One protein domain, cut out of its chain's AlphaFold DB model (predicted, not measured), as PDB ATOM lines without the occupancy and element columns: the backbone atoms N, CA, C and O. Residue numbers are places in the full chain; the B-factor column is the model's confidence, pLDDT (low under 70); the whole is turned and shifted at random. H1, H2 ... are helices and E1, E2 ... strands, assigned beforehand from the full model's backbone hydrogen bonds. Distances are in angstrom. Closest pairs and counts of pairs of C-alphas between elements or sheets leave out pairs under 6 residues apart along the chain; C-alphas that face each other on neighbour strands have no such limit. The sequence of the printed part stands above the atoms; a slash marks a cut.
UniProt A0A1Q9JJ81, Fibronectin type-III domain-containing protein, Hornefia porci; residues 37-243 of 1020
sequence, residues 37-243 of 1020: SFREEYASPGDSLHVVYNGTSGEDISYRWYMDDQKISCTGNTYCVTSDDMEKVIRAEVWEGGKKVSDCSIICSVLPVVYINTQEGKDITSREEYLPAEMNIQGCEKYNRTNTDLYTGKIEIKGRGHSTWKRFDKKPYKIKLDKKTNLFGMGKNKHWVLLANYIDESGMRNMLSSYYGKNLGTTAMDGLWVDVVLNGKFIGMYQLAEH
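What this domain is: This is residues 37 to 243 of the 1020 residues of the protein "Fibronectin type-III domain-containing protein" of Hornefia porci (UniProt A0A1Q9JJ81). Two lobes built of strands stand end to end: a closed barrel of seven strands, E7 to E13, and a small sandwich in which the sheet E3 E2 E5 E6 and the two-stranded sheet E1 E4 are face to face. H2 packs on the outside of the barrel with residues 206 to 211, at the end of the domain away from the sandwich, and the short H1 lies off the barrel in the chain between E9 and E10. The printed part has 207 residues, with two named helices and thirteen named strands in the order E1 E2 E3 E4 E5 E6 E7 E8 E9 H1 E10 E11 H2 E12 E13, and its class is mostly strand. Round the barrel, which is mixed, run E7 E8 E9 E10 E11 E13 E12 and back to E7; in the sandwich E2, E5 and E6 run antiparallel, as do E1 and E4. The whole is compact, with a radius of gyration of the C-alphas of 18.6 A, and elongated, spanning 62 by 36 by 32 A.

How they stand to each other: Begin at the barrel with E7, residues 113 to 118, E8, residues 131 to 138, and E9, residues 152 to 159: they form a meander, each strand the antiparallel neighbour of the one before, and two hairpins, with N 115 and O 136 at 2.8 A and N 133 and O 155 at 2.9 A. E10, residues 173 to 182, is antiparallel to E9, with N 156 and O 176 at 2.8 A, and makes a hairpin with E11, residues 188 to 195, where N 175 and O 192 are 2.8 A apart. Next round the ring comes E13, residues 233 to 242, antiparallel to E11 at 128 degrees, with N 195 and O 239 at 2.9 A. E13 forms a hairpin with E12, residues 223 to 230, with N 226 and O 238 at 2.9 A. E12 closes the ring, parallel to E7 at 46 degrees, with N 114 and O 227 at 2.8 A. Outside the barrel look for H2, residues 205 to 216, on it at a height over the sheet of 11.3 A; its closest C-alphas to E12 are those of Met 207 and Gly 223, 7.0 A apart. H2 lies over E12 and only just over E13, on which 3 of its 12 C-alphas fall, and runs along the strands, at 9 degrees to E12 on the local plane. H1, residues 163 to 167, is not on the barrel and is apart from H2. In both helices every O i to N i+4 pair is within hydrogen-bond range. Now go to the sandwich, two sheets face to face with best planes 32 degrees apart. In its larger, strongly twisted sheet, E5, residues 89 to 96, is antiparallel to E2, residues 62 to 67, with N 64 and O 93 at 2.9 A, and forms a hairpin with E6, residues 99 to 107, with N 92 and O 104 at 2.9 A. The edge strand E3, residues 70 to 72, meets E2 only at a point, C-alphas 71 and 66 being 4.2 A apart. In the other sheet E1, residues 48 to 53, and E4, residues 78 to 80, are antiparallel, with N 49 and O 79 at 2.7 A. Between the lobes, the closest C-alphas of E6 and E7 are those of Ile 107 and Val 113, 7.3 A apart.

Where its parts are: Find C-alpha 48 at (37.258, -26.312, 17.946), where E1 begins. E6 is 24.9 A long and bends by 52 degrees at residue 102; E5 measures 23.0 A. Find C-alpha 113 at (21.252, -34.121, 17.237), where E7 begins. E10, 18.6 A long, bends by 107 degrees at residue 179. H2 measures 15.8 A. E13 runs 24.2 A, bends by 70 degrees at residue 236 and ends at C-alpha 242, at (4.753, -33.049, 13.691).

The domain as a whole: The two C-alphas farthest apart are those of Gly 58 and Leu 216, at 65.0 A. The printed part has no cut. Two links are long, E7 to E8, residues 119 to 130, and E8 to E9, residues 139 to 151. The mean pLDDT of the printed part is 88.8; look for values under 70 at residues 56 to 59 and residue 147.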
ATOM      1  N   SER A  37      31.495 -30.403  30.303       81.69
ATOM      2  CA  SER A  37      30.620 -30.143  29.147       81.69
ATOM      3  C   SER A  37      31.377 -29.536  27.967       81.69
ATOM      4  O   SER A  37      32.449 -28.962  28.149       81.69
ATOM      5  N   PHE A  38      30.804 -29.592  26.762       84.62
ATOM      6  CA  PHE A  38      31.313 -28.821  25.622       84.62
ATOM      7  C   PHE A  38      30.749 -27.389  25.653       84.62
ATOM      8  O   PHE A  38      29.611 -27.173  26.080       84.62
ATOM      9  N   ARG A  39      31.542 -26.390  25.239       77.88
ATOM     10  CA  ARG A  39      31.033 -25.013  25.042       77.88
ATOM     11  C   ARG A  39      30.239 -24.878  23.752       77.88
ATOM     12  O   ARG A  39      29.451 -23.949  23.609       77.88
ATOM     13  N   GLU A  40      30.504 -25.758  22.803       79.31
ATOM     14  CA  GLU A  40      29.991 -25.672  21.452       79.31
ATOM     15  C   GLU A  40      28.622 -26.324  21.369       79.31
ATOM     16  O   GLU A  40      28.377 -27.412  21.881       79.31
ATOM     17  N   GLU A  41      27.734 -25.653  20.649       72.31
ATOM     18  CA  GLU A  41      26.362 -26.105  20.431       72.31
ATOM     19  C   GLU A  41      26.219 -26.917  19.131       72.31
ATOM     20  O   GLU A  41      25.113 -27.301  18.739       72.31
ATOM     21  N   TYR A  42      27.338 -27.108  18.422       80.94
ATOM     22  CA  TYR A  42      27.471 -27.861  17.181       80.94
ATOM     23  C   TYR A  42      28.947 -28.210  16.915       80.94
ATOM     24  O   TYR A  42      29.829 -27.390  17.149       80.94
ATOM     25  N   ALA A  43      29.206 -29.418  16.402       82.56
ATOM     26  CA  ALA A  43      30.531 -29.901  16.022       82.56
ATOM     27  C   ALA A  43      30.685 -29.947  14.488       82.56
ATOM     28  O   ALA A  43      30.303 -30.931  13.849       82.56
ATOM     29  N   SER A  44      31.235 -28.878  13.905       83.25
ATOM     30  CA  SER A  44      31.416 -28.717  12.457       83.25
ATOM     31  C   SER A  44      32.881 -28.850  12.032       83.25
ATOM     32  O   SER A  44      33.754 -28.393  12.768       83.25
ATOM     33  N   PRO A  45      33.201 -29.376  10.835       83.19
ATOM     34  CA  PRO A  45      34.576 -29.403  10.341       83.19
ATOM     35  C   PRO A  45      35.227 -28.011  10.320       83.19
ATOM     36  O   PRO A  45      34.737 -27.090   9.664       83.19
ATOM     37  N   GLY A  46      36.367 -27.883  10.998       83.38
ATOM     38  CA  GLY A  46      37.107 -26.635  11.189       83.38
ATOM     39  C   GLY A  46      36.833 -25.929  12.519       83.38
ATOM     40  O   GLY A  46      37.609 -25.041  12.877       83.38
ATOM     41  N   ASP A  47      35.795 -26.327  13.259       84.88
ATOM     42  CA  ASP A  47      35.504 -25.790  14.588       84.88
ATOM     43  C   ASP A  47      36.352 -26.479  15.664       84.88
ATOM     44  O   ASP A  47      36.801 -27.618  15.519       84.88
ATOM     45  N   SER A  48      36.579 -25.772  16.768       88.19
ATOM     46  CA  SER A  48      37.258 -26.312  17.946       88.19
ATOM     47  C   SER A  48      36.238 -26.620  19.032       88.19
ATOM     48  O   SER A  48      35.521 -25.729  19.466       88.19
ATOM     49  N   LEU A  49      36.193 -27.876  19.465       89.31
ATOM     50  CA  LEU A  49      35.462 -28.317  20.643       89.31
ATOM     51  C   LEU A  49      36.278 -28.004  21.891       89.31
ATOM     52  O   LEU A  49      37.421 -28.449  22.005       89.31
ATOM     53  N   HIS A  50      35.684 -27.291  22.837       91.00
ATOM     54  CA  HIS A  50      36.290 -26.882  24.089       91.00
ATOM     55  C   HIS A  50      35.556 -27.525  25.263       91.00
ATOM     56  O   HIS A  50      34.381 -27.254  25.517       91.00
ATOM     57  N   VAL A  51      36.279 -28.343  26.025       88.75
ATOM     58  CA  VAL A  51      35.773 -28.906  27.278       88.75
ATOM     59  C   VAL A  51      35.859 -27.847  28.373       88.75
ATOM     60  O   VAL A  51      36.920 -27.261  28.622       88.75
ATOM     61  N   VAL A  52      34.737 -27.622  29.047       86.56
ATOM     62  CA  VAL A  52      34.644 -26.885  30.309       86.56
ATOM     63  C   VAL A  52      34.486 -27.881  31.425       86.56
ATOM     64  O   VAL A  52      33.676 -28.793  31.319       86.56
ATOM     65  N   TYR A  53      35.238 -27.675  32.495       86.06
ATOM     66  CA  TYR A  53      35.115 -28.437  33.721       86.06
ATOM     67  C   TYR A  53      34.885 -27.468  34.879       86.06
ATOM     68  O   TYR A  53      35.684 -26.557  35.084       86.06
ATOM     69  N   ASN A  54      33.786 -27.654  35.612       78.75
ATOM     70  CA  ASN A  54      33.376 -26.787  36.724       78.75
ATOM     71  C   ASN A  54      33.773 -27.350  38.106       78.75
ATOM     72  O   ASN A  54      33.174 -26.979  39.115       78.75
ATOM     73  N   GLY A  55      34.741 -28.271  38.164       73.69
ATOM     74  CA  GLY A  55      35.244 -28.821  39.425       73.69
ATOM     75  C   GLY A  55      36.014 -27.796  40.265       73.69
ATOM     76  O   GLY A  55      36.512 -26.793  39.761       73.69
ATOM     77  N   THR A  56      36.096 -28.047  41.572       61.22
ATOM     78  CA  THR A  56      36.563 -27.081  42.584       61.22
ATOM     79  C   THR A  56      38.017 -27.258  43.039       61.22
ATOM     80  O   THR A  56      38.399 -26.653  44.040       61.22
ATOM     81  N   SER A  57      38.835 -28.086  42.383       55.94
ATOM     82  CA  SER A  57      40.198 -28.365  42.862       55.94
ATOM     83  C   SER A  57      41.264 -27.442  42.246       55.94
ATOM     84  O   SER A  57      41.129 -26.955  41.125       55.94
ATOM     85  N   GLY A  58      42.332 -27.204  43.014       58.12
ATOM     86  CA  GLY A  58      43.551 -26.513  42.584       58.12
ATOM     87  C   GLY A  58      44.660 -27.454  42.088       58.12
ATOM     88  O   GLY A  58      45.825 -27.074  42.178       58.12
ATOM     89  N   GLU A  59      44.330 -28.672  41.637       64.38
ATOM     90  CA  GLU A  59      45.282 -29.655  41.083       64.38
ATOM     91  C   GLU A  59      45.366 -29.628  39.537       64.38
ATOM     92  O   GLU A  59      44.537 -29.027  38.852       64.38
ATOM     93  N   ASP A  60      46.384 -30.298  38.971       80.62
ATOM     94  CA  ASP A  60      46.621 -30.395  37.522       80.62
ATOM     95  C   ASP A  60      45.549 -31.252  36.817       80.62
ATOM     96  O   ASP A  60      45.575 -32.488  36.840       80.62
ATOM     97  N   ILE A  61      44.622 -30.585  36.128       88.12
ATOM     98  CA  ILE A  61      43.612 -31.221  35.275       88.12
ATOM     99  C   ILE A  61      44.234 -31.680  33.951       88.12
ATOM    100  O   ILE A  61      44.902 -30.919  33.248       88.12
ATOM    101  N   SER A  62      43.939 -32.917  33.550       91.31
ATOM    102  CA  SER A  62      44.309 -33.463  32.242       91.31
ATOM    103  C   SER A  62      43.101 -34.028  31.498       91.31
ATOM    104  O   SER A  62      42.072 -34.343  32.091       91.31
ATOM    105  N   TYR A  63      43.229 -34.156  30.177       92.75
ATOM    106  CA  TYR A  63      42.138 -34.566  29.295       92.75
ATOM    107  C   TYR A  63      42.561 -35.761  28.449       92.75
ATOM    108  O   TYR A  63      43.702 -35.834  27.981       92.75
ATOM    109  N   ARG A  64      41.639 -36.701  28.238       94.44
ATOM    110  CA  ARG A  64      41.819 -37.834  27.322       94.44
ATOM    111  C   ARG A  64      40.678 -37.855  26.324       94.44
ATOM    112  O   ARG A  64      39.519 -37.864  26.718       94.44
ATOM    113  N   TRP A  65      41.022 -37.893  25.046       94.56
ATOM    114  CA  TRP A  65      40.055 -37.829  23.960       94.56
ATOM    115  C   TRP A  65      39.858 -39.190  23.308       94.56
ATOM    116  O   TRP A  65      40.803 -39.972  23.162       94.56
ATOM    117  N   TYR A  66      38.623 -39.441  22.892       92.31
ATOM    118  CA  TYR A  66      38.174 -40.667  22.257       92.31
ATOM    119  C   TYR A  66      37.279 -40.329  21.067       92.31
ATOM    120  O   TYR A  66      36.518 -39.364  21.108       92.31
ATOM    121  N   MET A  67      37.356 -41.152  20.030       91.00
ATOM    122  CA  MET A  67      36.527 -41.086  18.836       91.00
ATOM    123  C   MET A  67      35.970 -42.483  18.570       91.00
ATOM    124  O   MET A  67      36.751 -43.415  18.384       91.00
ATOM    125  N   ASP A  68      34.643 -42.637  18.611       86.19
ATOM    126  CA  ASP A  68      33.963 -43.946  18.594       86.19
ATOM    127  C   ASP A  68      34.629 -44.945  19.573       86.19
ATOM    128  O   ASP A  68      35.006 -46.061  19.222       86.19
ATOM    129  N   ASP A  69      34.853 -44.478  20.809       85.25
ATOM    130  CA  ASP A  69      35.530 -45.180  21.913       85.25
ATOM    131  C   ASP A  69      37.001 -45.570  21.696       85.25
ATOM    132  O   ASP A  69      37.645 -46.115  22.597       85.25
ATOM    133  N   GLN A  70      37.601 -45.207  20.563       91.62
ATOM    134  CA  GLN A  70      39.037 -45.350  20.343       91.62
ATOM    135  C   GLN A  70      39.780 -44.106  20.824       91.62
ATOM    136  O   GLN A  70      39.473 -42.989  20.415       91.62
ATOM    137  N   LYS A  71      40.784 -44.283  21.691       94.12
ATOM    138  CA  LYS A  71      41.602 -43.171  22.194       94.12
ATOM    139  C   LYS A  71      42.348 -42.491  21.039       94.12
ATOM    140  O   LYS A  71      43.049 -43.162  20.285       94.12
ATOM    141  N   ILE A  72      42.261 -41.165  20.955       94.31
ATOM    142  CA  ILE A  72      42.947 -40.354  19.939       94.31
ATOM    143  C   ILE A  72      44.070 -39.513  20.550       94.31
ATOM    144  O   ILE A  72      44.077 -39.198  21.742       94.31
ATOM    145  N   SER A  73      45.046 -39.145  19.719       91.25
ATOM    146  CA  SER A  73      46.175 -38.304  20.127       91.25
ATOM    147  C   SER A  73      45.777 -36.826  20.127       91.25
ATOM    148  O   SER A  73      46.064 -36.099  19.180       91.25
ATOM    149  N   CYS A  74      45.127 -36.382  21.200       89.81
ATOM    150  CA  CYS A  74      44.835 -34.976  21.467       89.81
ATOM    151  C   CYS A  74      45.217 -34.641  22.916       89.81
ATOM    152  O   CYS A  74      44.959 -35.430  23.828       89.81
ATOM    153  N   THR A  75      45.876 -33.500  23.118       83.81
ATOM    154  CA  THR A  75      46.314 -33.009  24.429       83.81
ATOM    155  C   THR A  75      45.594 -31.708  24.774       83.81
ATOM    156  O   THR A  75      45.319 -30.883  23.907       83.81
ATOM    157  N   GLY A  76      45.304 -31.514  26.061       89.94
ATOM    158  CA  GLY A  76      44.576 -30.339  26.541       89.94
ATOM    159  C   GLY A  76      43.061 -30.437  26.352       89.94
ATOM    160  O   GLY A  76      42.519 -31.468  25.959       89.94
ATOM    161  N   ASN A  77      42.370 -29.346  26.671       91.44
ATOM    162  CA  ASN A  77      40.907 -29.282  26.727       91.44
ATOM    163  C   ASN A  77      40.242 -28.931  25.387       91.44
ATOM    164  O   ASN A  77      39.061 -28.591  25.374       91.44
ATOM    165  N   THR A  78      40.988 -28.951  24.280       93.50
ATOM    166  CA  THR A  78      40.513 -28.479  22.975       93.50
ATOM    167  C   THR A  78      40.793 -29.499  21.879       93.50
ATOM    168  O   THR A  78      41.923 -29.964  21.760       93.50
ATOM    169  N   TYR A  79      39.799 -29.780  21.037       93.62
ATOM    170  CA  TYR A  79      39.909 -30.674  19.883       93.62
ATOM    171  C   TYR A  79      39.369 -30.006  18.616       93.62
ATOM    172  O   TYR A  79      38.278 -29.452  18.634       93.62
ATOM    173  N   CYS A  80      40.116 -30.053  17.510       91.56
ATOM    174  CA  CYS A  80      39.685 -29.485  16.230       91.56
ATOM    175  C   CYS A  80      38.962 -30.549  15.401       91.56
ATOM    176  O   CYS A  80      39.557 -31.575  15.074       91.56
ATOM    177  N   VAL A  81      37.702 -30.287  15.059       89.81
ATOM    178  CA  VAL A  81      36.860 -31.189  14.272       89.81
ATOM    179  C   VAL A  81      37.307 -31.165  12.815       89.81
ATOM    180  O   VAL A  81      37.532 -30.111  12.217       89.81
ATOM    181  N   THR A  82      37.394 -32.334  12.207       88.25
ATOM    182  CA  THR A  82      37.763 -32.543  10.811       88.25
ATOM    183  C   THR A  82      36.613 -33.181  10.040       88.25
ATOM    184  O   THR A  82      35.673 -33.732  10.608       88.25
ATOM    185  N   SER A  83      36.682 -33.139   8.710       84.88
ATOM    186  CA  SER A  83      35.683 -33.799   7.860       84.88
ATOM    187  C   SER A  83      35.624 -35.314   8.068       84.88
ATOM    188  O   SER A  83      34.585 -35.914   7.806       84.88
ATOM    189  N   ASP A  84      36.718 -35.925   8.530       86.88
ATOM    190  CA  ASP A  84      36.780 -37.359   8.809       86.88
ATOM    191  C   ASP A  84      36.075 -37.715  10.123       86.88
ATOM    192  O   ASP A  84      35.812 -38.892  10.362       86.88
ATOM    193  N   ASP A  85      35.753 -36.732  10.966       89.31
ATOM    194  CA  ASP A  85      35.102 -36.951  12.261       89.31
ATOM    195  C   ASP A  85      33.578 -37.030  12.143       89.31
ATOM    196  O   ASP A  85      32.903 -37.423  13.093       89.31
ATOM    197  N   MET A  86      33.026 -36.707  10.971       89.25
ATOM    198  CA  MET A  86      31.585 -36.747  10.740       89.25
ATOM    199  C   MET A  86      31.002 -38.150  10.978       89.25
ATOM    200  O   MET A  86      31.576 -39.163  10.581       89.25
ATOM    201  N   GLU A  87      29.833 -38.187  11.613       89.81
ATOM    202  CA  GLU A  87      29.094 -39.356  12.106       89.81
ATOM    203  C   GLU A  87      29.814 -40.184  13.187       89.81
ATOM    204  O   GLU A  87      29.450 -41.340  13.458       89.81
ATOM    205  N   LYS A  88      30.829 -39.599  13.835       88.88
ATOM    206  CA  LYS A  88      31.526 -40.199  14.976       88.88
ATOM    207  C   LYS A  88      31.160 -39.512  16.285       88.88
ATOM    208  O   LYS A  88      30.844 -38.320  16.331       88.88
ATOM    209  N   VAL A  89      31.225 -40.286  17.363       88.44
ATOM    210  CA  VAL A  89      31.071 -39.776  18.726       88.44
ATOM    211  C   VAL A  89      32.438 -39.329  19.233       88.44
ATOM    212  O   VAL A  89      33.343 -40.153  19.373       88.44
ATOM    213  N   ILE A  90      32.582 -38.043  19.538       89.56
ATOM    214  CA  ILE A  90      33.760 -37.494  20.209       89.56
ATOM    215  C   ILE A  90      33.478 -37.460  21.705       89.56
ATOM    216  O   ILE A  90      32.502 -36.855  22.142       89.56
ATOM    217  N   ARG A  91      34.329 -38.108  22.500       90.12
ATOM    218  CA  ARG A  91      34.225 -38.149  23.963       90.12
ATOM    219  C   ARG A  91      35.509 -37.628  24.589       90.12
ATOM    220  O   ARG A  91      36.601 -38.051  24.214       90.12
ATOM    221  N   ALA A  92      35.373 -36.729  25.553       90.94
ATOM    222  CA  ALA A  92      36.480 -36.209  26.337       90.94
ATOM    223  C   ALA A  92      36.302 -36.618  27.797       90.94
ATOM    224  O   ALA A  92      35.265 -36.364  28.400       90.94
ATOM    225  N   GLU A  93      37.322 -37.250  28.363       91.75
ATOM    226  CA  GLU A  93      37.398 -37.549  29.786       91.75
ATOM    227  C   GLU A  93      38.282 -36.524  30.490       91.75
ATOM    228  O   GLU A  93      39.385 -36.227  30.023       91.75
ATOM    229  N   VAL A  94      37.821 -36.048  31.641       90.12
ATOM    230  CA  VAL A  94      38.547 -35.164  32.551       90.12
ATOM    231  C   VAL A  94      39.155 -36.002  33.669       90.12
ATOM    232  O   VAL A  94      38.475 -36.815  34.304       90.12
ATOM    233  N   TRP A  95      40.453 -35.822  33.890       89.88
ATOM    234  CA  TRP A  95      41.250 -36.580  34.845       89.88
ATOM    235  C   TRP A  95      41.951 -35.644  35.827       89.88
ATOM    236  O   TRP A  95      42.607 -34.689  35.414       89.88
ATOM    237  N   GLU A  96      41.870 -35.981  37.109       87.25
ATOM    238  CA  GLU A  96      42.470 -35.259  38.234       87.25
ATOM    239  C   GLU A  96      43.182 -36.271  39.139       87.25
ATOM    240  O   GLU A  96      42.651 -37.355  39.399       87.25
ATOM    241  N   GLY A  97      44.425 -35.988  39.545       83.88
ATOM    242  CA  GLY A  97      45.203 -36.900  40.398       83.88
ATOM    243  C   GLY A  97      45.332 -38.333  39.846       83.88
ATOM    244  O   GLY A  97      45.409 -39.301  40.603       83.88
ATOM    245  N   GLY A  98      45.277 -38.503  38.518       83.75
ATOM    246  CA  GLY A  98      45.308 -39.814  37.859       83.75
ATOM    247  C   GLY A  98      43.995 -40.610  37.901       83.75
ATOM    248  O   GLY A  98      43.984 -41.753  37.442       83.75
ATOM    249  N   LYS A  99      42.886 -40.030  38.378       86.75
ATOM    250  CA  LYS A  99      41.538 -40.623  38.368       86.75
ATOM    251  C   LYS A  99      40.622 -39.884  37.395       86.75
ATOM    252  O   LYS A  99      40.701 -38.665  37.274       86.75
ATOM    253  N   LYS A 100      39.738 -40.616  36.710       88.25
ATOM    254  CA  LYS A 100      38.666 -40.010  35.910       88.25
ATOM    255  C   LYS A 100      37.674 -39.353  36.866       88.25
ATOM    256  O   LYS A 100      37.090 -40.051  37.692       88.25
ATOM    257  N   VAL A 101      37.497 -38.043  36.735       86.38
ATOM    258  CA  VAL A 101      36.553 -37.261  37.544       86.38
ATOM    259  C   VAL A 101      35.309 -36.854  36.774       86.38
ATOM    260  O   VAL A 101      34.286 -36.625  37.405       86.38
ATOM    261  N   SER A 102      35.378 -36.783  35.437       86.44
ATOM    262  CA  SER A 102      34.212 -36.493  34.601       86.44
ATOM    263  C   SER A 102      34.402 -36.891  33.140       86.44
ATOM    264  O   SER A 102      35.520 -37.197  32.717       86.44
ATOM    265  N   ASP A 103      33.327 -36.889  32.356       86.12
ATOM    266  CA  ASP A 103      33.378 -36.947  30.899       86.12
ATOM    267  C   ASP A 103      32.176 -36.300  30.212       86.12
ATOM    268  O   ASP A 103      31.098 -36.178  30.777       86.12
ATOM    269  N   CYS A 104      32.375 -35.907  28.956       83.19
ATOM    270  CA  CYS A 104      31.325 -35.407  28.076       83.19
ATOM    271  C   CYS A 104      31.498 -35.980  26.665       83.19
ATOM    272  O   CYS A 104      32.620 -36.249  26.226       83.19
ATOM    273  N   SER A 105      30.396 -36.162  25.935       85.62
ATOM    274  CA  SER A 105      30.415 -36.631  24.546       85.62
ATOM    275  C   SER A 105      29.545 -35.769  23.636       85.62
ATOM    276  O   SER A 105      28.577 -35.165  24.084       85.62
ATOM    277  N   ILE A 106      29.913 -35.687  22.360       87.50
ATOM    278  CA  ILE A 106      29.188 -34.961  21.316       87.50
ATOM    279  C   ILE A 106      29.264 -35.743  20.002       87.50
ATOM    280  O   ILE A 106      30.230 -36.469  19.765       87.50
ATOM    281  N   ILE A 107      28.241 -35.627  19.154       89.06
ATOM    282  CA  ILE A 107      28.223 -36.274  17.838       89.06
ATOM    283  C   ILE A 107      28.502 -35.229  16.765       89.06
ATOM    284  O   ILE A 107      27.809 -34.214  16.667       89.06
ATOM    285  N   CYS A 108      29.492 -35.501  15.922       89.56
ATOM    286  CA  CYS A 108      29.771 -34.707  14.732       89.56
ATOM    287  C   CYS A 108      28.790 -35.084  13.614       89.56
ATOM    288  O   CYS A 108      29.154 -35.819  12.710       89.56
ATOM    289  N   SER A 109      27.533 -34.642  13.668       89.88
ATOM    290  CA  SER A 109      26.514 -35.018  12.669       89.88
ATOM    291  C   SER A 109      26.284 -33.932  11.615       89.88
ATOM    292  O   SER A 109      26.358 -32.730  11.893       89.88
ATOM    293  N   VAL A 110      25.966 -34.341  10.381       88.12
ATOM    294  CA  VAL A 110      25.411 -33.421   9.365       88.12
ATOM    295  C   VAL A 110      23.948 -33.042   9.653       88.12
ATOM    296  O   VAL A 110      23.426 -32.076   9.084       88.12
ATOM    297  N   LEU A 111      23.277 -33.787  10.534       92.50
ATOM    298  CA  LEU A 111      21.917 -33.548  11.012       92.50
ATOM    299  C   LEU A 111      21.931 -32.860  12.387       92.50
ATOM    300  O   LEU A 111      22.925 -32.928  13.107       92.50
ATOM    301  N   PRO A 112      20.828 -32.208  12.796       93.69
ATOM    302  CA  PRO A 112      20.641 -31.854  14.198       93.69
ATOM    303  C   PRO A 112      20.650 -33.110  15.073       93.69
ATOM    304  O   PRO A 112      20.120 -34.148  14.665       93.69
ATOM    305  N   VAL A 113      21.183 -33.000  16.288       94.56
ATOM    306  CA  VAL A 113      21.252 -34.121  17.237       94.56
ATOM    307  C   VAL A 113      20.340 -33.834  18.424       94.56
ATOM    308  O   VAL A 113      20.445 -32.788  19.065       94.56
ATOM    309  N   VAL A 114      19.422 -34.751  18.712       95.75
ATOM    310  CA  VAL A 114      18.482 -34.685  19.831       95.75
ATOM    311  C   VAL A 114      19.009 -35.562  20.959       95.75
ATOM    312  O   VAL A 114      19.007 -36.789  20.871       95.75
ATOM    313  N   TYR A 115      19.441 -34.915  22.032       93.19
ATOM    314  CA  TYR A 115      19.875 -35.554  23.264       93.19
ATOM    315  C   TYR A 115      18.702 -35.640  24.221       93.19
ATOM    316  O   TYR A 115      18.040 -34.633  24.471       93.19
ATOM    317  N   ILE A 116      18.449 -36.832  24.748       95.31
ATOM    318  CA  ILE A 116      17.372 -37.109  25.692       95.31
ATOM    319  C   ILE A 116      17.960 -37.875  26.866       95.31
ATOM    320  O   ILE A 116      18.525 -38.948  26.675       95.31
ATOM    321  N   ASN A 117      17.795 -37.347  28.072       91.06
ATOM    322  CA  ASN A 117      18.167 -38.029  29.305       91.06
ATOM    323  C   ASN A 117      16.914 -38.194  30.159       91.06
ATOM    324  O   ASN A 117      16.344 -37.210  30.629       91.06
ATOM    325  N   THR A 118      16.449 -39.425  30.328       93.31
ATOM    326  CA  THR A 118      15.343 -39.721  31.238       93.31
ATOM    327  C   THR A 118      15.793 -39.537  32.678       93.31
ATOM    328  O   THR A 118      16.971 -39.691  33.013       93.31
ATOM    329  N   GLN A 119      14.848 -39.202  33.553       88.12
ATOM    330  CA  GLN A 119      15.133 -39.095  34.975       88.12
ATOM    331  C   GLN A 119      15.738 -40.411  35.490       88.12
ATOM    332  O   GLN A 119      15.186 -41.489  35.256       88.12
ATOM    333  N   GLU A 120      16.882 -40.312  36.176       83.56
ATOM    334  CA  GLU A 120      17.672 -41.453  36.680       83.56
ATOM    335  C   GLU A 120      18.177 -42.419  35.584       83.56
ATOM    336  O   GLU A 120      18.594 -43.531  35.892       83.56
ATOM    337  N   GLY A 121      18.142 -42.026  34.304       85.25
ATOM    338  CA  GLY A 121      18.581 -42.872  33.189       85.25
ATOM    339  C   GLY A 121      17.676 -44.080  32.922       85.25
ATOM    340  O   GLY A 121      18.128 -45.064  32.338       85.25
ATOM    341  N   LYS A 122      16.406 -44.029  33.344       90.19
ATOM    342  CA  LYS A 122      15.419 -45.106  33.150       90.19
ATOM    343  C   LYS A 122      15.157 -45.414  31.677       90.19
ATOM    344  O   LYS A 122      14.976 -44.507  30.863       90.19
ATOM    345  N   ASP A 123      15.040 -46.695  31.351       92.06
ATOM    346  CA  ASP A 123      14.610 -47.129  30.024       92.06
ATOM    347  C   ASP A 123      13.135 -46.795  29.768       92.06
ATOM    348  O   ASP A 123      12.284 -46.875  30.655       92.06
ATOM    349  N   ILE A 124      12.816 -46.466  28.516       95.44
ATOM    350  CA  ILE A 124      11.442 -46.198  28.081       95.44
ATOM    351  C   ILE A 124      10.819 -47.514  27.611       95.44
ATOM    352  O   ILE A 124      11.087 -47.974  26.499       95.44
ATOM    353  N   THR A 125       9.973 -48.116  28.446       93.56
ATOM    354  CA  THR A 125       9.389 -49.453  28.216       93.56
ATOM    355  C   THR A 125       7.871 -49.453  28.011       93.56
ATOM    356  O   THR A 125       7.312 -50.477  27.618       93.56
ATOM    357  N   SER A 126       7.202 -48.310  28.200       93.12
ATOM    358  CA  SER A 126       5.744 -48.159  28.079       93.12
ATOM    359  C   SER A 126       5.345 -47.237  26.923       93.12
ATOM    360  O   SER A 126       6.065 -46.296  26.584       93.12
ATOM    361  N   ARG A 127       4.177 -47.503  26.320       92.56
ATOM    362  CA  ARG A 127       3.504 -46.612  25.350       92.56
ATOM    363  C   ARG A 127       2.395 -45.767  25.981       92.56
ATOM    364  O   ARG A 127       1.921 -44.816  25.359       92.56
ATOM    365  N   GLU A 128       2.004 -46.105  27.204       88.19
ATOM    366  CA  GLU A 128       0.897 -45.459  27.905       88.19
ATOM    367  C   GLU A 128       1.417 -44.407  28.877       88.19
ATOM    368  O   GLU A 128       0.978 -43.257  28.834       88.19
ATOM    369  N   GLU A 129       2.450 -44.758  29.640       91.56
ATOM    370  CA  GLU A 129       3.000 -43.927  30.707       91.56
ATOM    371  C   GLU A 129       4.136 -43.036  30.205       91.56
ATOM    372  O   GLU A 129       5.075 -43.496  29.548       91.56
ATOM    373  N   TYR A 130       4.043 -41.747  30.529       94.44
ATOM    374  CA  TYR A 130       5.087 -40.764  30.281       94.44
ATOM    375  C   TYR A 130       6.160 -40.808  31.372       94.44
ATOM    376  O   TYR A 130       5.855 -40.845  32.561       94.44
ATOM    377  N   LEU A 131       7.426 -40.752  30.958       96.56
ATOM    378  CA  LEU A 131       8.570 -40.565  31.842       96.56
ATOM    379  C   LEU A 131       9.070 -39.117  31.756       96.56
ATOM    380  O   LEU A 131       9.246 -38.608  30.642       96.56
ATOM    381  N   PRO A 132       9.362 -38.464  32.892       96.56
ATOM    382  CA  PRO A 132      10.091 -37.205  32.897       96.56
ATOM    383  C   PRO A 132      11.489 -37.381  32.293       96.56
ATOM    384  O   PRO A 132      12.199 -38.349  32.588       96.56
ATOM    385  N   ALA A 133      11.893 -36.435  31.454       95.94
ATOM    386  CA  ALA A 133      13.213 -36.400  30.845       95.94
ATOM    387  C   ALA A 133      13.658 -34.955  30.582       95.94
ATOM    388  O   ALA A 133      12.870 -34.011  30.638       95.94
ATOM    389  N   GLU A 134      14.930 -34.780  30.262       94.50
ATOM    390  CA  GLU A 134      15.473 -33.534  29.734       94.50
ATOM    391  C   GLU A 134      15.863 -33.731  28.278       94.50
ATOM    392  O   GLU A 134      16.412 -34.772  27.907       94.50
ATOM    393  N   MET A 135      15.559 -32.734  27.447       94.25
ATOM    394  CA  MET A 135      15.913 -32.739  26.036       94.25
ATOM    395  C   MET A 135      16.748 -31.523  25.685       94.25
ATOM    396  O   MET A 135      16.437 -30.392  26.068       94.25
ATOM    397  N   ASN A 136      17.760 -31.763  24.864       91.25
ATOM    398  CA  ASN A 136      18.590 -30.724  24.303       91.25
ATOM    399  C   ASN A 136      18.894 -31.000  22.827       91.25
ATOM    400  O   ASN A 136      19.216 -32.123  22.446       91.25
ATOM    401  N   ILE A 137      18.777 -29.971  21.992       92.19
ATOM    402  CA  ILE A 137      19.005 -30.068  20.551       92.19
ATOM    403  C   ILE A 137      20.322 -29.380  20.203       92.19
ATOM    404  O   ILE A 137      20.444 -28.160  20.305       92.19
ATOM    405  N   GLN A 138      21.286 -30.169  19.737       89.94
ATOM    406  CA  GLN A 138      22.473 -29.683  19.042       89.94
ATOM    407  C   GLN A 138      22.105 -29.302  17.607       89.94
ATOM    408  O   GLN A 138      21.358 -30.015  16.927       89.94
ATOM    409  N   GLY A 139      22.646 -28.179  17.142       87.44
ATOM    410  CA  GLY A 139      22.441 -27.717  15.777       87.44
ATOM    411  C   GLY A 139      23.228 -28.515  14.737       87.44
ATOM    412  O   GLY A 139      23.927 -29.476  15.047       87.44
ATOM    413  N   CYS A 140      23.137 -28.065  13.490       84.81
ATOM    414  CA  CYS A 140      24.052 -28.414  12.412       84.81
ATOM    415  C   CYS A 140      24.364 -27.198  11.527       84.81
ATOM    416  O   CYS A 140      23.806 -26.116  11.736       84.81
ATOM    417  N   GLU A 141      25.207 -27.360  10.500       80.38
ATOM    418  CA  GLU A 141      25.536 -26.281   9.551       80.38
ATOM    419  C   GLU A 141      24.263 -25.614   9.000       80.38
ATOM    420  O   GLU A 141      24.182 -24.391   8.865       80.38
ATOM    421  N   LYS A 142      23.227 -26.420   8.743       77.44
ATOM    422  CA  LYS A 142      21.939 -25.946   8.239       77.44
ATOM    423  C   LYS A 142      21.066 -25.298   9.318       77.44
ATOM    424  O   LYS A 142      20.392 -24.315   9.011       77.44
ATOM    425  N   TYR A 143      21.057 -25.833  10.538       80.06
ATOM    426  CA  TYR A 143      20.159 -25.418  11.618       80.06
ATOM    427  C   TYR A 143      20.954 -25.125  12.890       80.06
ATOM    428  O   TYR A 143      21.265 -26.035  13.646       80.06
ATOM    429  N   ASN A 144      21.274 -23.864  13.148       80.81
ATOM    430  CA  ASN A 144      22.037 -23.448  14.328       80.81
ATOM    431  C   ASN A 144      21.382 -22.223  14.979       80.81
ATOM    432  O   ASN A 144      20.494 -21.617  14.383       80.81
ATOM    433  N   ARG A 145      21.831 -21.809  16.171       78.88
ATOM    434  CA  ARG A 145      21.199 -20.696  16.906       78.88
ATOM    435  C   ARG A 145      21.202 -19.347  16.180       78.88
ATOM    436  O   ARG A 145      20.429 -18.470  16.548       78.88
ATOM    437  N   THR A 146      22.012 -19.160  15.134       73.50
ATOM    438  CA  THR A 146      21.959 -17.922  14.332       73.50
ATOM    439  C   THR A 146      20.746 -17.870  13.403       73.50
ATOM    440  O   THR A 146      20.346 -16.786  12.983       73.50
ATOM    441  N   ASN A 147      20.166 -19.026  13.067       63.81
ATOM    442  CA  ASN A 147      19.075 -19.133  12.103       63.81
ATOM    443  C   ASN A 147      17.879 -19.963  12.594       63.81
ATOM    444  O   ASN A 147      16.847 -19.962  11.939       63.81
ATOM    445  N   THR A 148      17.967 -20.676  13.711       73.69
ATOM    446  CA  THR A 148      16.899 -21.539  14.225       73.69
ATOM    447  C   THR A 148      16.920 -21.531  15.747       73.69
ATOM    448  O   THR A 148      17.980 -21.679  16.351       73.69
ATOM    449  N   ASP A 149      15.749 -21.437  16.372       76.81
ATOM    450  CA  ASP A 149      15.624 -21.625  17.816       76.81
ATOM    451  C   ASP A 149      15.797 -23.113  18.161       76.81
ATOM    452  O   ASP A 149      14.962 -23.952  17.811       76.81
ATOM    453  N   LEU A 150      16.900 -23.450  18.834       85.88
ATOM    454  CA  LEU A 150      17.169 -24.804  19.322       85.88
ATOM    455  C   LEU A 150      16.603 -24.983  20.733       85.88
ATOM    456  O   LEU A 150      16.779 -24.121  21.601       85.88
ATOM    457  N   TYR A 151      15.928 -26.110  20.960       90.88
ATOM    458  CA  TYR A 151      15.279 -26.405  22.232       90.88
ATOM    459  C   TYR A 151      16.255 -26.970  23.265       90.88
ATOM    460  O   TYR A 151      16.998 -27.907  22.981       90.88
ATOM    461  N   THR A 152      16.142 -26.449  24.484       90.31
ATOM    462  CA  THR A 152      16.731 -27.003  25.704       90.31
ATOM    463  C   THR A 152      15.682 -26.859  26.808       90.31
ATOM    464  O   THR A 152      15.150 -25.758  27.003       90.31
ATOM    465  N   GLY A 153      15.338 -27.948  27.495       91.56
ATOM    466  CA  GLY A 153      14.332 -27.910  28.560       91.56
ATOM    467  C   GLY A 153      13.829 -29.279  29.005       91.56
ATOM    468  O   GLY A 153      14.266 -30.318  28.503       91.56
ATOM    469  N   LYS A 154      12.872 -29.266  29.937       95.25
ATOM    470  CA  LYS A 154      12.232 -30.484  30.439       95.25
ATOM    471  C   LYS A 154      11.229 -30.998  29.418       95.25
ATOM    472  O   LYS A 154      10.600 -30.222  28.697       95.25
ATOM    473  N   ILE A 155      11.082 -32.309  29.345       97.25
ATOM    474  CA  ILE A 155      10.109 -32.980  28.494       97.25
ATOM    475  C   ILE A 155       9.476 -34.150  29.248       97.25
ATOM    476  O   ILE A 155       9.989 -34.629  30.256       97.25
ATOM    477  N   GLU A 156       8.389 -34.656  28.694       97.94
ATOM    478  CA  GLU A 156       7.860 -35.975  28.995       97.94
ATOM    479  C   GLU A 156       8.016 -36.846  27.743       97.94
ATOM    480  O   GLU A 156       7.752 -36.395  26.622       97.94
ATOM    481  N   ILE A 157       8.446 -38.097  27.909       98.06
ATOM    482  CA  ILE A 157       8.654 -39.035  26.801       98.06
ATOM    483  C   ILE A 157       8.009 -40.393  27.072       98.06
ATOM    484  O   ILE A 157       8.059 -40.905  28.185       98.06
ATOM    485  N   LYS A 158       7.421 -40.995  26.033       97.50
ATOM    486  CA  LYS A 158       6.940 -42.382  26.060       97.50
ATOM    487  C   LYS A 158       7.103 -43.077  24.721       97.50
ATOM    488  O   LYS A 158       7.348 -42.438  23.694       97.50
ATOM    489  N   GLY A 159       6.944 -44.393  24.722       96.44
ATOM    490  CA  GLY A 159       6.875 -45.196  23.511       96.44
ATOM    491  C   GLY A 159       5.670 -44.866  22.635       96.44
ATOM    492  O   GLY A 159       4.664 -44.333  23.095       96.44
ATOM    493  N   ARG A 160       5.742 -45.203  21.344       92.88
ATOM    494  CA  ARG A 160       4.586 -45.103  20.439       92.88
ATOM    495  C   ARG A 160       4.552 -46.213  19.396       92.88
ATOM    496  O   ARG A 160       5.485 -46.995  19.262       92.88
ATOM    497  N   GLY A 161       3.489 -46.212  18.592       85.44
ATOM    498  CA  GLY A 161       3.301 -47.160  17.496       85.44
ATOM    499  C   GLY A 161       2.872 -48.540  17.990       85.44
ATOM    500  O   GLY A 161       3.085 -48.904  19.144       85.44
ATOM    501  N   HIS A 162       2.224 -49.306  17.118       82.81
ATOM    502  CA  HIS A 162       1.774 -50.657  17.447       82.81
ATOM    503  C   HIS A 162       2.787 -51.691  16.956       82.81
ATOM    504  O   HIS A 162       3.536 -52.282  17.735       82.81
ATOM    505  N   SER A 163       2.857 -51.865  15.634       82.38
ATOM    506  CA  SER A 163       3.699 -52.891  15.015       82.38
ATOM    507  C   SER A 163       5.182 -52.597  15.224       82.38
ATOM    508  O   SER A 163       5.925 -53.499  15.603       82.38
ATOM    509  N   THR A 164       5.608 -51.338  15.071       86.44
ATOM    510  CA  THR A 164       7.012 -50.942  15.261       86.44
ATOM    511  C   THR A 164       7.495 -51.194  16.683       86.44
ATOM    512  O   THR A 164       8.588 -51.717  16.881       86.44
ATOM    513  N   TRP A 165       6.652 -50.896  17.675       90.38
ATOM    514  CA  TRP A 165       6.966 -51.133  19.080       90.38
ATOM    515  C   TRP A 165       7.129 -52.620  19.400       90.38
ATOM    516  O   TRP A 165       8.066 -52.996  20.100       90.38
ATOM    517  N   LYS A 166       6.238 -53.473  18.881       86.56
ATOM    518  CA  LYS A 166       6.223 -54.911  19.195       86.56
ATOM    519  C   LYS A 166       7.247 -55.729  18.404       86.56
ATOM    520  O   LYS A 166       7.701 -56.749  18.905       86.56
ATOM    521  N   ARG A 167       7.588 -55.323  17.175       86.00
ATOM    522  CA  ARG A 167       8.313 -56.181  16.215       86.00
ATOM    523  C   ARG A 167       9.780 -55.823  15.992       86.00
ATOM    524  O   ARG A 167      10.512 -56.679  15.510       86.00
ATOM    525  N   PHE A 168      10.201 -54.592  16.285       88.56
ATOM    526  CA  PHE A 168      11.539 -54.113  15.912       88.56
ATOM    527  C   PHE A 168      12.318 -53.578  17.106       88.56
ATOM    528  O   PHE A 168      11.732 -53.031  18.038       88.56
ATOM    529  N   ASP A 169      13.643 -53.709  17.062       89.50
ATOM    530  CA  ASP A 169      14.522 -53.331  18.173       89.50
ATOM    531  C   ASP A 169      14.609 -51.810  18.348       89.50
ATOM    532  O   ASP A 169      14.622 -51.305  19.471       89.50
ATOM    533  N   LYS A 170      14.589 -51.062  17.239       93.94
ATOM    534  CA  LYS A 170      14.577 -49.598  17.255       93.94
ATOM    535  C   LYS A 170      13.177 -49.075  17.566       93.94
ATOM    536  O   LYS A 170      12.252 -49.227  16.763       93.94
ATOM    537  N   LYS A 171      13.018 -48.434  18.723       95.31
ATOM    538  CA  LYS A 171      11.712 -47.991  19.224       95.31
ATOM    539  C   LYS A 171      11.410 -46.537  18.839       95.31
ATOM    540  O   LYS A 171      12.291 -45.698  18.953       95.31
ATOM    541  N   PRO A 172      10.186 -46.208  18.392       96.50
ATOM    542  CA  PRO A 172       9.761 -44.827  18.168       96.50
ATOM    543  C   PRO A 172       9.181 -44.192  19.445       96.50
ATOM    544  O   PRO A 172       8.614 -44.890  20.291       96.50
ATOM    545  N   TYR A 173       9.233 -42.860  19.537       98.00
ATOM    546  CA  TYR A 173       8.847 -42.115  20.745       98.00
ATOM    547  C   TYR A 173       7.861 -40.968  20.476       98.00
ATOM    548  O   TYR A 173       7.865 -40.352  19.407       98.00
ATOM    549  N   LYS A 174       7.008 -40.677  21.465       97.69
ATOM    550  CA  LYS A 174       6.225 -39.436  21.590       97.69
ATOM    551  C   LYS A 174       6.916 -38.536  22.612       97.69
ATOM    552  O   LYS A 174       7.253 -39.002  23.695       97.69
ATOM    553  N   ILE A 175       7.076 -37.259  22.278       97.62
ATOM    554  CA  ILE A 175       7.693 -36.233  23.123       97.62
ATOM    555  C   ILE A 175       6.661 -35.141  23.402       97.62
ATOM    556  O   ILE A 175       6.003 -34.655  22.477       97.62
ATOM    557  N   LYS A 176       6.545 -34.734  24.665       97.12
ATOM    558  CA  LYS A 176       5.779 -33.566  25.102       97.12
ATOM    559  C   LYS A 176       6.728 -32.569  25.767       97.12
ATOM    560  O   LYS A 176       7.360 -32.885  26.765       97.12
ATOM    561  N   LEU A 177       6.863 -31.384  25.183       96.31
ATOM    562  CA  LEU A 177       7.699 -30.301  25.705       96.31
ATOM    563  C   LEU A 177       7.009 -29.587  26.872       96.31
ATOM    564  O   LEU A 177       5.780 -29.471  26.886       96.31
ATOM    565  N   ASP A 178       7.795 -29.016  27.784       93.75
ATOM    566  CA  ASP A 178       7.277 -28.169  28.865       93.75
ATOM    567  C   ASP A 178       6.571 -26.899  28.329       93.75
ATOM    568  O   ASP A 178       5.525 -26.480  28.840       93.75
ATOM    569  N   LYS A 179       7.067 -26.347  27.216       89.06
ATOM    570  CA  LYS A 179       6.561 -25.142  26.542       89.06
ATOM    571  C   LYS A 179       6.374 -25.339  25.037       89.06
ATOM    572  O   LYS A 179       7.140 -26.043  24.375       89.06
ATOM    573  N   LYS A 180       5.357 -24.672  24.468       88.94
ATOM    574  CA  LYS A 180       5.124 -24.656  23.011       88.94
ATOM    575  C   LYS A 180       6.363 -24.064  22.328       88.94
ATOM    576  O   LYS A 180       6.692 -22.904  22.564       88.94
ATOM    577  N   THR A 181       7.029 -24.842  21.479       88.75
ATOM    578  CA  THR A 181       8.261 -24.423  20.786       88.75
ATOM    579  C   THR A 181       8.125 -24.664  19.289       88.75
ATOM    580  O   THR A 181       7.522 -25.651  18.884       88.75
ATOM    581  N   ASN A 182       8.655 -23.759  18.462       85.94
ATOM    582  CA  ASN A 182       8.660 -23.875  17.003       85.94
ATOM    583  C   ASN A 182       9.892 -24.661  16.532       85.94
ATOM    584  O   ASN A 182      10.873 -24.072  16.074       85.94
ATOM    585  N   LEU A 183       9.876 -25.988  16.689       88.81
ATOM    586  CA  LEU A 183      11.029 -26.808  16.315       88.81
ATOM    587  C   LEU A 183      11.261 -26.733  14.798       88.81
ATOM    588  O   LEU A 183      10.434 -27.182  14.006       88.81
ATOM    589  N   PHE A 184      12.397 -26.149  14.402       83.00
ATOM    590  CA  PHE A 184      12.856 -26.046  13.009       83.00
ATOM    591  C   PHE A 184      11.854 -25.397  12.034       83.00
ATOM    592  O   PHE A 184      11.872 -25.680  10.834       83.00
ATOM    593  N   GLY A 185      10.978 -24.522  12.532       76.06
ATOM    594  CA  GLY A 185       9.984 -23.834  11.708       76.06
ATOM    595  C   GLY A 185       8.722 -24.652  11.404       76.06
ATOM    596  O   GLY A 185       7.922 -24.207  10.582       76.06
ATOM    597  N   MET A 186       8.508 -25.802  12.055       84.06
ATOM    598  CA  MET A 186       7.309 -26.650  11.895       84.06
ATOM    599  C   MET A 186       6.086 -26.169  12.711       84.06
ATOM    600  O   MET A 186       5.128 -26.904  12.912       84.06
ATOM    601  N   GLY A 187       6.098 -24.928  13.202       81.12
ATOM    602  CA  GLY A 187       5.017 -24.352  14.006       81.12
ATOM    603  C   GLY A 187       5.174 -24.629  15.504       81.12
ATOM    604  O   GLY A 187       5.739 -25.640  15.924       81.12
ATOM    605  N   LYS A 188       4.700 -23.695  16.340       86.12
ATOM    606  CA  LYS A 188       4.785 -23.807  17.805       86.12
ATOM    607  C   LYS A 188       3.869 -24.908  18.322       86.12
ATOM    608  O   LYS A 188       2.655 -24.760  18.272       86.12
ATOM    609  N   ASN A 189       4.439 -25.955  18.911       89.94
ATOM    610  CA  ASN A 189       3.656 -27.012  19.547       89.94
ATOM    611  C   ASN A 189       4.436 -27.666  20.706       89.94
ATOM    612  O   ASN A 189       5.658 -27.516  20.807       89.94
ATOM    613  N   LYS A 190       3.730 -28.365  21.603       92.94
ATOM    614  CA  LYS A 190       4.345 -29.177  22.670       92.94
ATOM    615  C   LYS A 190       4.542 -30.633  22.250       92.94
ATOM    616  O   LYS A 190       5.435 -31.284  22.770       92.94
ATOM    617  N   HIS A 191       3.742 -31.145  21.322       93.75
ATOM    618  CA  HIS A 191       3.685 -32.561  20.980       93.75
ATOM    619  C   HIS A 191       4.436 -32.844  19.684       93.75
ATOM    620  O   HIS A 191       4.057 -32.368  18.607       93.75
ATOM    621  N   TRP A 192       5.470 -33.665  19.801       96.19
ATOM    622  CA  TRP A 192       6.369 -34.060  18.722       96.19
ATOM    623  C   TRP A 192       6.581 -35.563  18.752       96.19
ATOM    624  O   TRP A 192       6.305 -36.229  19.754       96.19
ATOM    625  N   VAL A 193       7.066 -36.121  17.649       97.31
ATOM    626  CA  VAL A 193       7.335 -37.556  17.574       97.31
ATOM    627  C   VAL A 193       8.683 -37.828  16.940       97.31
ATOM    628  O   VAL A 193       9.084 -37.147  16.000       97.31
ATOM    629  N   LEU A 194       9.355 -38.853  17.455       97.88
ATOM    630  CA  LEU A 194      10.535 -39.453  16.853       97.88
ATOM    631  C   LEU A 194      10.106 -40.764  16.201       97.88
ATOM    632  O   LEU A 194       9.861 -41.766  16.880       97.88
ATOM    633  N   LEU A 195       9.979 -40.756  14.878       96.00
ATOM    634  CA  LEU A 195       9.676 -41.955  14.106       96.00
ATOM    635  C   LEU A 195      10.973 -42.711  13.824       96.00
ATOM    636  O   LEU A 195      11.934 -42.153  13.293       96.00
ATOM    637  N   ALA A 196      10.986 -43.994  14.181       94.00
ATOM    638  CA  ALA A 196      12.137 -44.870  13.993       94.00
ATOM    639  C   ALA A 196      12.397 -45.199  12.514       94.00
ATOM    640  O   ALA A 196      13.545 -45.482  12.163       94.00
ATOM    641  N   ASN A 197      11.335 -45.189  11.689       90.62
ATOM    642  CA  ASN A 197      11.327 -45.572  10.270       90.62
ATOM    643  C   ASN A 197      12.090 -46.880  10.008       90.62
ATOM    644  O   ASN A 197      12.836 -46.996   9.047       90.62
ATOM    645  N   TYR A 198      11.929 -47.863  10.904       88.62
ATOM    646  CA  TYR A 198      12.781 -49.053  10.924       88.62
ATOM    647  C   TYR A 198      12.691 -49.872   9.635       88.62
ATOM    648  O   TYR A 198      13.700 -50.352   9.147       88.62
ATOM    649  N   ILE A 199      11.497 -50.036   9.074       85.62
ATOM    650  CA  ILE A 199      11.316 -50.834   7.856       85.62
ATOM    651  C   ILE A 199      11.617 -50.065   6.564       85.62
ATOM    652  O   ILE A 199      11.758 -50.668   5.505       85.62
ATOM    653  N   ASP A 200      11.681 -48.735   6.633       89.88
ATOM    654  CA  ASP A 200      12.019 -47.895   5.495       89.88
ATOM    655  C   ASP A 200      13.536 -47.751   5.452       89.88
ATOM    656  O   ASP A 200      14.098 -46.757   5.911       89.88
ATOM    657  N   GLU A 201      14.201 -48.770   4.910       90.94
ATOM    658  CA  GLU A 201      15.664 -48.827   4.859       90.94
ATOM    659  C   GLU A 201      16.252 -47.679   4.018       90.94
ATOM    660  O   GLU A 201      17.369 -47.241   4.272       90.94
ATOM    661  N   SER A 202      15.481 -47.116   3.079       92.69
ATOM    662  CA  SER A 202      15.838 -45.901   2.335       92.69
ATOM    663  C   SER A 202      15.795 -44.617   3.169       92.69
ATOM    664  O   SER A 202      16.315 -43.597   2.725       92.69
ATOM    665  N   GLY A 203      15.121 -44.618   4.325       91.62
ATOM    666  CA  GLY A 203      14.907 -43.425   5.144       91.62
ATOM    667  C   GLY A 203      14.254 -42.272   4.375       91.62
ATOM    668  O   GLY A 203      14.613 -41.111   4.566       91.62
ATOM    669  N   MET A 204      13.340 -42.544   3.442       92.12
ATOM    670  CA  MET A 204      12.765 -41.500   2.586       92.12
ATOM    671  C   MET A 204      11.265 -41.622   2.345       92.12
ATOM    672  O   MET A 204      10.648 -40.608   2.031       92.12
ATOM    673  N   ARG A 205      10.635 -42.788   2.489       93.38
ATOM    674  CA  ARG A 205       9.244 -43.013   2.063       93.38
ATOM    675  C   ARG A 205       8.245 -42.174   2.833       93.38
ATOM    676  O   ARG A 205       7.414 -41.516   2.209       93.38
ATOM    677  N   ASN A 206       8.350 -42.117   4.157       92.06
ATOM    678  CA  ASN A 206       7.403 -41.345   4.963       92.06
ATOM    679  C   ASN A 206       7.522 -39.829   4.687       92.06
ATOM    680  O   ASN A 206       6.533 -39.118   4.475       92.06
ATOM    681  N   MET A 207       8.761 -39.342   4.570       90.12
ATOM    682  CA  MET A 207       9.066 -37.956   4.203       90.12
ATOM    683  C   MET A 207       8.639 -37.619   2.764       90.12
ATOM    684  O   MET A 207       8.097 -36.539   2.518       90.12
ATOM    685  N   LEU A 208       8.861 -38.525   1.804       91.94
ATOM    686  CA  LEU A 208       8.505 -38.331   0.394       91.94
ATOM    687  C   LEU A 208       6.993 -38.314   0.237       91.94
ATOM    688  O   LEU A 208       6.472 -37.476  -0.486       91.94
ATOM    689  N   SER A 209       6.290 -39.178   0.960       93.19
ATOM    690  CA  SER A 209       4.829 -39.228   0.967       93.19
ATOM    691  C   SER A 209       4.230 -37.931   1.492       93.19
ATOM    692  O   SER A 209       3.351 -37.358   0.852       93.19
ATOM    693  N   SER A 210       4.782 -37.394   2.582       91.88
ATOM    694  CA  SER A 210       4.385 -36.082   3.104       91.88
ATOM    695  C   SER A 210       4.687 -34.956   2.106       91.88
ATOM    696  O   SER A 210       3.861 -34.068   1.881       91.88
ATOM    697  N   TYR A 211       5.847 -35.006   1.441       87.31
ATOM    698  CA  TYR A 211       6.209 -34.062   0.383       87.31
ATOM    699  C   TYR A 211       5.260 -34.141  -0.821       87.31
ATOM    700  O   TYR A 211       4.788 -33.101  -1.288       87.31
ATOM    701  N   TYR A 212       4.944 -35.337  -1.318       90.81
ATOM    702  CA  TYR A 212       4.018 -35.521  -2.431       90.81
ATOM    703  C   TYR A 212       2.608 -35.091  -2.045       90.81
ATOM    704  O   TYR A 212       2.020 -34.309  -2.786       90.81
ATOM    705  N   GLY A 213       2.114 -35.491  -0.870       91.31
ATOM    706  CA  GLY A 213       0.810 -35.080  -0.348       91.31
ATOM    707  C   GLY A 213       0.630 -33.563  -0.366       91.31
ATOM    708  O   GLY A 213      -0.299 -33.053  -0.993       91.31
ATOM    709  N   LYS A 214       1.595 -32.820   0.192       84.12
ATOM    710  CA  LYS A 214       1.567 -31.344   0.203       84.12
ATOM    711  C   LYS A 214       1.580 -30.740  -1.193       84.12
ATOM    712  O   LYS A 214       0.854 -29.788  -1.466       84.12
ATOM    713  N   ASN A 215       2.405 -31.275  -2.093       81.19
ATOM    714  CA  ASN A 215       2.492 -30.759  -3.461       81.19
ATOM    715  C   ASN A 215       1.273 -31.132  -4.318       81.19
ATOM    716  O   ASN A 215       0.969 -30.407  -5.273       81.19
ATOM    717  N   LEU A 216       0.582 -32.222  -3.980       87.88
ATOM    718  CA  LEU A 216      -0.678 -32.660  -4.583       87.88
ATOM    719  C   LEU A 216      -1.893 -31.940  -3.986       87.88
ATOM    720  O   LEU A 216      -2.942 -31.936  -4.615       87.88
ATOM    721  N   GLY A 217      -1.747 -31.266  -2.843       85.50
ATOM    722  CA  GLY A 217      -2.778 -30.404  -2.260       85.50
ATOM    723  C   GLY A 217      -3.568 -31.020  -1.106       85.50
ATOM    724  O   GLY A 217      -4.594 -30.460  -0.745       85.50
ATOM    725  N   THR A 218      -3.107 -32.128  -0.517       90.75
ATOM    726  CA  THR A 218      -3.687 -32.670   0.727       90.75
ATOM    727  C   THR A 218      -2.896 -32.211   1.959       90.75
ATOM    728  O   THR A 218      -1.775 -31.696   1.857       90.75
ATOM    729  N   THR A 219      -3.488 -32.400   3.138       91.19
ATOM    730  CA  THR A 219      -2.835 -32.153   4.428       91.19
ATOM    731  C   THR A 219      -1.779 -33.238   4.664       91.19
ATOM    732  O   THR A 219      -1.990 -34.402   4.332       91.19
ATOM    733  N   ALA A 220      -0.620 -32.891   5.220       92.19
ATOM    734  CA  ALA A 220       0.386 -33.869   5.634       92.19
ATOM    735  C   ALA A 220       1.257 -33.293   6.749       92.19
ATOM    736  O   ALA A 220       1.416 -32.071   6.833       92.19
ATOM    737  N   MET A 221       1.856 -34.167   7.551       90.50
ATOM    738  CA  MET A 221       2.753 -33.764   8.634       90.50
ATOM    739  C   MET A 221       4.153 -33.442   8.104       90.50
ATOM    740  O   MET A 221       4.677 -34.124   7.224       90.50
ATOM    741  N   ASP A 222       4.756 -32.360   8.591       87.31
ATOM    742  CA  ASP A 222       6.168 -32.061   8.359       87.31
ATOM    743  C   ASP A 222       7.082 -32.859   9.289       87.31
ATOM    744  O   ASP A 222       6.709 -33.313  10.370       87.31
ATOM    745  N   GLY A 223       8.323 -33.012   8.842       90.75
ATOM    746  CA  GLY A 223       9.400 -33.554   9.644       90.75
ATOM    747  C   GLY A 223      10.759 -33.238   9.042       90.75
ATOM    748  O   GLY A 223      10.874 -32.712   7.930       90.75
ATOM    749  N   LEU A 224      11.800 -33.581   9.783       92.06
ATOM    750  CA  LEU A 224      13.175 -33.638   9.308       92.06
ATOM    751  C   LEU A 224      13.918 -34.786   9.988       92.06
ATOM    752  O   LEU A 224      13.463 -35.345  10.984       92.06
ATOM    753  N   TRP A 225      15.074 -35.121   9.433       95.31
ATOM    754  CA  TRP A 225      15.964 -36.120  10.001       95.31
ATOM    755  C   TRP A 225      16.832 -35.511  11.091       95.31
ATOM    756  O   TRP A 225      17.388 -34.428  10.903       95.31
ATOM    757  N   VAL A 226      16.927 -36.229  12.203       97.06
ATOM    758  CA  VAL A 226      17.774 -35.924  13.352       97.06
ATOM    759  C   VAL A 226      18.509 -37.185  13.774       97.06
ATOM    760  O   VAL A 226      18.009 -38.291  13.582       97.06
ATOM    761  N   ASP A 227      19.659 -37.021  14.397       96.44
ATOM    762  CA  ASP A 227      20.308 -38.091  15.143       96.44
ATOM    763  C   ASP A 227      19.846 -38.068  16.595       96.44
ATOM    764  O   ASP A 227      19.564 -37.000  17.132       96.44
ATOM    765  N   VAL A 228      19.723 -39.231  17.237       96.19
ATOM    766  CA  VAL A 228      19.209 -39.306  18.612       96.19
ATOM    767  C   VAL A 228      20.208 -39.981  19.537       96.19
ATOM    768  O   VAL A 228      20.708 -41.075  19.261       96.19
ATOM    769  N   VAL A 229      20.446 -39.333  20.674       92.88
ATOM    770  CA  VAL A 229      21.192 -39.869  21.812       92.88
ATOM    771  C   VAL A 229      20.227 -39.994  22.983       92.88
ATOM    772  O   VAL A 229      19.686 -38.992  23.441       92.88
ATOM    773  N   LEU A 230      20.008 -41.214  23.464       93.00
ATOM    774  CA  LEU A 230      19.141 -41.506  24.602       93.00
ATOM    775  C   LEU A 230      19.991 -42.030  25.761       93.00
ATOM    776  O   LEU A 230      20.683 -43.034  25.604       93.00
ATOM    777  N   ASN A 231      19.950 -41.353  26.910       89.31
ATOM    778  CA  ASN A 231      20.722 -41.679  28.115       89.31
ATOM    779  C   ASN A 231      22.222 -41.862  27.817       89.31
ATOM    780  O   ASN A 231      22.842 -42.850  28.205       89.31
ATOM    781  N   GLY A 232      22.795 -40.933  27.045       81.31
ATOM    782  CA  GLY A 232      24.197 -40.972  26.609       81.31
ATOM    783  C   GLY A 232      24.524 -41.999  25.515       81.31
ATOM    784  O   GLY A 232      25.649 -42.013  25.018       81.31
ATOM    785  N   LYS A 233      23.566 -42.831  25.089       86.25
ATOM    786  CA  LYS A 233      23.753 -43.822  24.023       86.25
ATOM    787  C   LYS A 233      23.221 -43.301  22.694       86.25
ATOM    788  O   LYS A 233      22.039 -42.993  22.569       86.25
ATOM    789  N   PHE A 234      24.069 -43.270  21.669       89.88
ATOM    790  CA  PHE A 234      23.612 -43.021  20.303       89.88
ATOM    791  C   PHE A 234      22.727 -44.177  19.817       89.88
ATOM    792  O   PHE A 234      23.146 -45.336  19.823       89.88
ATOM    793  N   ILE A 235      21.499 -43.863  19.400       93.25
ATOM    794  CA  ILE A 235      20.500 -44.850  18.956       93.25
ATOM    795  C   ILE A 235      20.127 -44.704  17.471       93.25
ATOM    796  O   ILE A 235      19.194 -45.356  16.992       93.25
ATOM    797  N   GLY A 236      20.879 -43.897  16.720       93.94
ATOM    798  CA  GLY A 236      20.749 -43.761  15.270       93.94
ATOM    799  C   GLY A 236      19.881 -42.588  14.814       93.94
ATOM    800  O   GLY A 236      19.452 -41.745  15.604       93.94
ATOM    801  N   MET A 237      19.603 -42.585  13.513       96.12
ATOM    802  CA  MET A 237      18.887 -41.530  12.792       96.12
ATOM    803  C   MET A 237      17.366 -41.694  12.927       96.12
ATOM    804  O   MET A 237      16.824 -42.735  12.569       96.12
ATOM    805  N   TYR A 238      16.640 -40.678  13.385       97.56
ATOM    806  CA  TYR A 238      15.177 -40.657  13.501       97.56
ATOM    807  C   TYR A 238      14.572 -39.539  12.656       97.56
ATOM    808  O   TYR A 238      15.215 -38.535  12.360       97.56
ATOM    809  N   GLN A 239      13.294 -39.676  12.310       97.12
ATOM    810  CA  GLN A 239      12.518 -38.553  11.793       97.12
ATOM    811  C   GLN A 239      11.831 -37.848  12.968       97.12
ATOM    812  O   GLN A 239      10.907 -38.402  13.566       97.12
ATOM    813  N   LEU A 240      12.259 -36.622  13.272       97.25
ATOM    814  CA  LEU A 240      11.509 -35.708  14.129       97.25
ATOM    815  C   LEU A 240      10.369 -35.113  13.302       97.25
ATOM    816  O   LEU A 240      10.626 -34.446  12.298       97.25
ATOM    817  N   ALA A 241       9.127 -35.356  13.704       95.56
ATOM    818  CA  ALA A 241       7.950 -34.938  12.950       95.56
ATOM    819  C   ALA A 241       6.886 -34.267  13.823       95.56
ATOM    820  O   ALA A 241       6.805 -34.486  15.038       95.56
ATOM    821  N   GLU A 242       6.047 -33.470  13.165       94.38
ATOM    822  CA  GLU A 242       4.753 -33.049  13.691       94.38
ATOM    823  C   GLU A 242       3.937 -34.290  14.094       94.38
ATOM    824  O   GLU A 242       3.909 -35.304  13.393       94.38
ATOM    825  N   HIS A 243       3.268 -34.219  15.244       92.25
ATOM    826  CA  HIS A 243       2.276 -35.218  15.629       92.25
ATOM    827  C   HIS A 243       0.933 -34.870  14.977       92.25
ATOM    828  O   HIS A 243       0.505 -33.723  15.103       92.25
TER     829      HIS A 243